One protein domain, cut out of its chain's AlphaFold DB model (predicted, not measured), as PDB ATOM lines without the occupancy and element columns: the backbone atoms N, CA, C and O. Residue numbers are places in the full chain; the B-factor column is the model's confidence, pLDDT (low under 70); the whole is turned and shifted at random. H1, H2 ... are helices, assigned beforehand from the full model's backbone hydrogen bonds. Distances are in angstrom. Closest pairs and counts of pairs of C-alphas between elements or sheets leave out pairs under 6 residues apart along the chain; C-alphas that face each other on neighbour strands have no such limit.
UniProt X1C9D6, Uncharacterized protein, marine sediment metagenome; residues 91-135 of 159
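AT A GLANCE: This is residues 91 to 135 of the 159 residues of an uncharacterized protein of marine sediment metagenome (UniProt X1C9D6). A lopsided helical hairpin: the long, nearly straight helix H1 makes the length of a rod, and the short helix H2 folds back beside the second half of H1, so that residues 91 to 105 of H1 stick out. The printed part has 45 residues, with two named helices, H1 then H2, and no named strand; the class is all helix. It is only just loose, close to extended, with a radius of gyration of the C-alphas of 13.8 A, and spans 46 by 18 by 7 A.

HOW THE PARTS SIT: H1, residues 91 to 119, and H2, residues 125 to 134, form a helical hairpin. They only just touch, with 3 pairs of C-alphas within 8 A; the closest C-alphas are those of Tyr 113 and Gly 128, 6.7 A apart. H1 touches H2 with residues 109 to 117 alone. Their lines stand at a shallow tilt of 24 degrees, opposite ways. In H1 and H2 every O i to N i+4 pair is within hydrogen-bond range.

IN THESE COORDINATES: H1 runs 42.4 A from C-alpha 91 at (-63.400, 12.836, 13.720) to C-alpha 119 at (-55.304, 29.966, 51.681). H2 measures 14.6 A and ends with C-alpha 134 at (-71.588, 18.975, 39.566).

THE WHOLE: The C-alphas farthest apart, of Arg 91 and Lys 122, are 46.1 A apart. The printed part has no cut, and the link from H1 to H2 is tight. Residues 118 to 124 stand free. Mean pLDDT of the printed part is 83.7; residues 133 to 135 are under 70.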
ATOM      1  N   ARG A  91     -62.498  12.985  12.576       89.44
ATOM      2  CA  ARG A  91     -63.400  12.836  13.720       89.44
ATOM      3  C   ARG A  91     -62.668  12.315  14.956       89.44
ATOM      4  O   ARG A  91     -62.960  12.772  16.060       89.44
ATOM      5  N   ALA A  92     -61.733  11.383  14.783       90.25
ATOM      6  CA  ALA A  92     -60.920  10.860  15.874       90.25
ATOM      7  C   ALA A  92     -60.089  11.970  16.538       90.25
ATOM      8  O   ALA A  92     -60.085  12.077  17.767       90.25
ATOM      9  N   GLU A  93     -59.465  12.840  15.742       93.38
ATOM     10  CA  GLU A  93     -58.686  13.969  16.252       93.38
ATOM     11  C   GLU A  93     -59.571  15.007  16.963       93.38
ATOM     12  O   GLU A  93     -59.263  15.423  18.078       93.38
ATOM     13  N   GLN A  94     -60.743  15.344  16.414       93.31
ATOM     14  CA  GLN A  94     -61.711  16.223  17.092       93.31
ATOM     15  C   GLN A  94     -62.133  15.686  18.469       93.31
ATOM     16  O   GLN A  94     -62.243  16.439  19.442       93.31
ATOM     17  N   VAL A  95     -62.382  14.375  18.565       89.94
ATOM     18  CA  VAL A  95     -62.736  13.722  19.833       89.94
ATOM     19  C   VAL A  95     -61.562  13.779  20.811       89.94
ATOM     20  O   VAL A  95     -61.773  14.091  21.985       89.94
ATOM     21  N   LYS A  96     -60.330  13.547  20.339       91.81
ATOM     22  CA  LYS A  96     -59.105  13.664  21.142       91.81
ATOM     23  C   LYS A  96     -58.923  15.080  21.691       91.81
ATOM     24  O   LYS A  96     -58.757  15.240  22.898       91.81
ATOM     25  N   GLN A  97     -59.049  16.104  20.850       93.69
ATOM     26  CA  GLN A  97     -58.953  17.512  21.256       93.69
ATOM     27  C   GLN A  97     -60.041  17.895  22.258       93.69
ATOM     28  O   GLN A  97     -59.764  18.522  23.280       93.69
ATOM     29  N   THR A  98     -61.278  17.453  22.021       89.50
ATOM     30  CA  THR A  98     -62.396  17.679  22.947       89.50
ATOM     31  C   THR A  98     -62.122  17.041  24.309       89.50
ATOM     32  O   THR A  98     -62.383  17.653  25.346       89.50
ATOM     33  N   ARG A  99     -61.582  15.816  24.327       89.69
ATOM     34  CA  ARG A  99     -61.192  15.126  25.562       89.69
ATOM     35  C   ARG A  99     -60.076  15.881  26.285       89.69
ATOM     36  O   ARG A  99     -60.206  16.106  27.484       89.69
ATOM     37  N   GLN A 100     -59.037  16.313  25.573       90.50
ATOM     38  CA  GLN A 100     -57.927  17.059  26.170       90.50
ATOM     39  C   GLN A 100     -58.387  18.399  26.753       90.50
ATOM     40  O   GLN A 100     -58.040  18.737  27.879       90.50
ATOM     41  N   SER A 101     -59.227  19.139  26.030       89.12
ATOM     42  CA  SER A 101     -59.797  20.402  26.507       89.12
ATOM     43  C   SER A 101     -60.591  20.217  27.808       89.12
ATOM     44  O   SER A 101     -60.426  20.981  28.763       89.12
ATOM     45  N   LYS A 102     -61.391  19.146  27.896       85.31
ATOM     46  CA  LYS A 102     -62.124  18.787  29.120       85.31
ATOM     47  C   LYS A 102     -61.188  18.456  30.283       85.31
ATOM     48  O   LYS A 102     -61.427  18.942  31.384       85.31
ATOM     49  N   LEU A 103     -60.128  17.682  30.039       87.81
ATOM     50  CA  LEU A 103     -59.120  17.364  31.057       87.81
ATOM     51  C   LEU A 103     -58.422  18.627  31.569       87.81
ATOM     52  O   LEU A 103     -58.413  18.865  32.772       87.81
ATOM     53  N   ASN A 104     -57.957  19.496  30.672       88.62
ATOM     54  CA  ASN A 104     -57.300  20.749  31.049       88.62
ATOM     55  C   ASN A 104     -58.231  21.658  31.873       88.62
ATOM     56  O   ASN A 104     -57.797  22.333  32.806       88.62
ATOM     57  N   SER A 105     -59.523  21.700  31.532       86.69
ATOM     58  CA  SER A 105     -60.526  22.458  32.292       86.69
ATOM     59  C   SER A 105     -60.710  21.902  33.709       86.69
ATOM     60  O   SER A 105     -60.742  22.661  34.685       86.69
ATOM     61  N   LEU A 106     -60.767  20.575  33.839       84.88
ATOM     62  CA  LEU A 106     -60.810  19.904  35.133       84.88
ATOM     63  C   LEU A 106     -59.544  20.194  35.955       84.88
ATOM     64  O   LEU A 106     -59.659  20.597  37.109       84.88
ATOM     65  N   GLU A 107     -58.354  20.078  35.365       87.25
ATOM     66  CA  GLU A 107     -57.074  20.357  36.033       87.25
ATOM     67  C   GLU A 107     -56.993  21.790  36.561       87.25
ATOM     68  O   GLU A 107     -56.679  21.999  37.733       87.25
ATOM     69  N   LYS A 108     -57.354  22.785  35.743       87.56
ATOM     70  CA  LYS A 108     -57.415  24.194  36.175       87.56
ATOM     71  C   LYS A 108     -58.375  24.387  37.348       87.56
ATOM     72  O   LYS A 108     -58.083  25.134  38.283       87.56
ATOM     73  N   THR A 109     -59.515  23.702  37.312       85.25
ATOM     74  CA  THR A 109     -60.520  23.760  38.380       85.25
ATOM     75  C   THR A 109     -59.975  23.148  39.673       85.25
ATOM     76  O   THR A 109     -60.133  23.733  40.747       85.25
ATOM     77  N   VAL A 110     -59.267  22.019  39.571       86.19
ATOM     78  CA  VAL A 110     -58.591  21.358  40.695       86.19
ATOM     79  C   VAL A 110     -57.500  22.237  41.291       86.19
ATOM     80  O   VAL A 110     -57.480  22.441  42.504       86.19
ATOM     81  N   GLN A 111     -56.639  22.822  40.461       87.12
ATOM     82  CA  GLN A 111     -55.578  23.726  40.908       87.12
ATOM     83  C   GLN A 111     -56.142  24.942  41.645       87.12
ATOM     84  O   GLN A 111     -55.699  25.249  42.753       87.12
ATOM     85  N   LYS A 112     -57.170  25.590  41.082       86.38
ATOM     86  CA  LYS A 112     -57.844  26.730  41.715       86.38
ATOM     87  C   LYS A 112     -58.400  26.366  43.093       86.38
ATOM     88  O   LYS A 112     -58.259  27.137  44.039       86.38
ATOM     89  N   TYR A 113     -59.018  25.193  43.219       84.38
ATOM     90  CA  TYR A 113     -59.595  24.767  44.490       84.38
ATOM     91  C   TYR A 113     -58.531  24.357  45.516       84.38
ATOM     92  O   TYR A 113     -58.642  24.698  46.691       84.38
ATOM     93  N   ASN A 114     -57.462  23.690  45.077       86.50
ATOM     94  CA  ASN A 114     -56.321  23.367  45.933       86.50
ATOM     95  C   ASN A 114     -55.642  24.635  46.477       86.50
ATOM     96  O   ASN A 114     -55.278  24.665  47.653       86.50
ATOM     97  N   LEU A 115     -55.514  25.689  45.662       87.62
ATOM     98  CA  LEU A 115     -55.018  26.991  46.119       87.62
ATOM     99  C   LEU A 115     -55.958  27.603  47.167       87.62
ATOM    100  O   LEU A 115     -55.510  27.970  48.251       87.62
ATOM    101  N   TYR A 116     -57.265  27.609  46.894       84.56
ATOM    102  CA  TYR A 116     -58.268  28.114  47.831       84.56
ATOM    103  C   TYR A 116     -58.212  27.405  49.196       84.56
ATOM    104  O   TYR A 116     -58.209  28.065  50.234       84.56
ATOM    105  N   LEU A 117     -58.109  26.070  49.211       85.06
ATOM    106  CA  LEU A 117     -57.971  25.276  50.438       85.06
ATOM    107  C   LEU A 117     -56.672  25.575  51.200       85.06
ATOM    108  O   LEU A 117     -56.652  25.514  52.431       85.06
ATOM    109  N   LYS A 118     -55.586  25.896  50.488       85.44
ATOM    110  CA  LYS A 118     -54.310  26.290  51.100       85.44
ATOM    111  C   LYS A 118     -54.423  27.647  51.799       85.44
ATOM    112  O   LYS A 118     -53.904  27.797  52.904       85.44
ATOM    113  N   GLU A 119     -55.108  28.600  51.173       88.81
ATOM    114  CA  GLU A 119     -55.304  29.966  51.681       88.81
ATOM    115  C   GLU A 119     -56.376  30.059  52.777       88.81
ATOM    116  O   GLU A 119     -56.319  30.955  53.615       88.81
ATOM    117  N   HIS A 120     -57.330  29.119  52.815       85.88
ATOM    118  CA  HIS A 120     -58.460  29.131  53.747       85.88
ATOM    119  C   HIS A 120     -58.448  27.884  54.652       85.88
ATOM    120  O   HIS A 120     -59.130  26.901  54.364       85.88
ATOM    121  N   PRO A 121     -57.762  27.913  55.813       79.75
ATOM    122  CA  PRO A 121     -57.581  26.740  56.680       79.75
ATOM    123  C   PRO A 121     -58.873  26.141  57.253       79.75
ATOM    124  O   PRO A 121     -58.874  25.004  57.719       79.75
ATOM    125  N   LYS A 122     -59.965  26.918  57.270       84.19
ATOM    126  CA  LYS A 122     -61.293  26.482  57.732       84.19
ATOM    127  C   LYS A 122     -62.168  25.925  56.602       84.19
ATOM    128  O   LYS A 122     -63.254  25.418  56.883       84.19
ATOM    129  N   ALA A 123     -61.737  26.034  55.344       81.69
ATOM    130  CA  ALA A 123     -62.490  25.529  54.207       81.69
ATOM    131  C   ALA A 123     -62.527  23.993  54.215       81.69
ATOM    132  O   ALA A 123     -61.545  23.324  54.539       81.69
ATOM    133  N   ARG A 124     -63.685  23.425  53.861       80.00
ATOM    134  CA  ARG A 124     -63.903  21.974  53.833       80.00
ATOM    135  C   ARG A 124     -63.696  21.421  52.430       80.00
ATOM    136  O   ARG A 124     -64.362  21.849  51.492       80.00
ATOM    137  N   VAL A 125     -62.847  20.402  52.324       79.25
ATOM    138  CA  VAL A 125     -62.546  19.686  51.070       79.25
ATOM    139  C   VAL A 125     -63.808  19.072  50.442       79.25
ATOM    140  O   VAL A 125     -63.963  19.069  49.224       79.25
ATOM    141  N   GLU A 126     -64.757  18.641  51.275       79.44
ATOM    142  CA  GLU A 126     -66.058  18.074  50.882       79.44
ATOM    143  C   GLU A 126     -66.870  19.001  49.961       79.44
ATOM    144  O   GLU A 126     -67.508  18.544  49.013       79.44
ATOM    145  N   VAL A 127     -66.820  20.317  50.202       77.88
ATOM    146  CA  VAL A 127     -67.520  21.316  49.375       77.88
ATOM    147  C   VAL A 127     -66.877  21.411  47.987       77.88
ATOM    148  O   VAL A 127     -67.569  21.638  46.996       77.88
ATOM    149  N   GLY A 128     -65.565  21.189  47.905       72.62
ATOM    150  CA  GLY A 128     -64.815  21.122  46.654       72.62
ATOM    151  C   GLY A 128     -65.176  19.912  45.826       72.62
ATOM    152  O   GLY A 128     -65.499  20.054  44.650       72.62
ATOM    153  N   HIS A 129     -65.194  18.738  46.457       74.56
ATOM    154  CA  HIS A 129     -65.605  17.503  45.796       74.56
ATOM    155  C   HIS A 129     -67.028  17.599  45.236       74.56
ATOM    156  O   HIS A 129     -67.232  17.244  44.078       74.56
ATOM    157  N   ARG A 130     -67.990  18.147  45.996       75.38
ATOM    158  CA  ARG A 130     -69.367  18.337  45.507       75.38
ATOM    159  C   ARG A 130     -69.419  19.245  44.274       75.38
ATOM    160  O   ARG A 130     -69.996  18.863  43.262       75.38
ATOM    161  N   LYS A 131     -68.739  20.396  44.318       72.00
ATOM    162  CA  LYS A 131     -68.658  21.312  43.166       72.00
ATOM    163  C   LYS A 131     -67.998  20.668  41.949       72.00
ATOM    164  O   LYS A 131     -68.392  20.959  40.830       72.00
ATOM    165  N   MET A 132     -67.013  19.791  42.149       71.06
ATOM    166  CA  MET A 132     -66.354  19.060  41.060       71.06
ATOM    167  C   MET A 132     -67.229  17.960  40.457       71.06
ATOM    168  O   MET A 132     -67.132  17.717  39.259       71.06
ATOM    169  N   GLN A 133     -68.088  17.322  41.255       69.00
ATOM    170  CA  GLN A 133     -69.059  16.328  40.782       69.00
ATOM    171  C   GLN A 133     -70.214  16.962  39.992       69.00
ATOM    172  O   GLN A 133     -70.741  16.340  39.072       69.00
ATOM    173  N   GLU A 134     -70.589  18.201  40.317       65.81
ATOM    174  CA  GLU A 134     -71.588  18.975  39.566       65.81
ATOM    175  C   GLU A 134     -71.088  19.400  38.179       65.81
ATOM    176  O   GLU A 134     -71.888  19.554  37.249       65.81
ATOM    177  N   VAL A 135     -69.769  19.541  37.994       63.34
ATOM    178  CA  VAL A 135     -69.217  19.720  36.652       63.34
ATOM    179  C   VAL A 135     -69.352  18.390  35.915       63.34
ATOM    180  O   VAL A 135     -68.580  17.462  36.141       63.34
TER     181      VAL A 135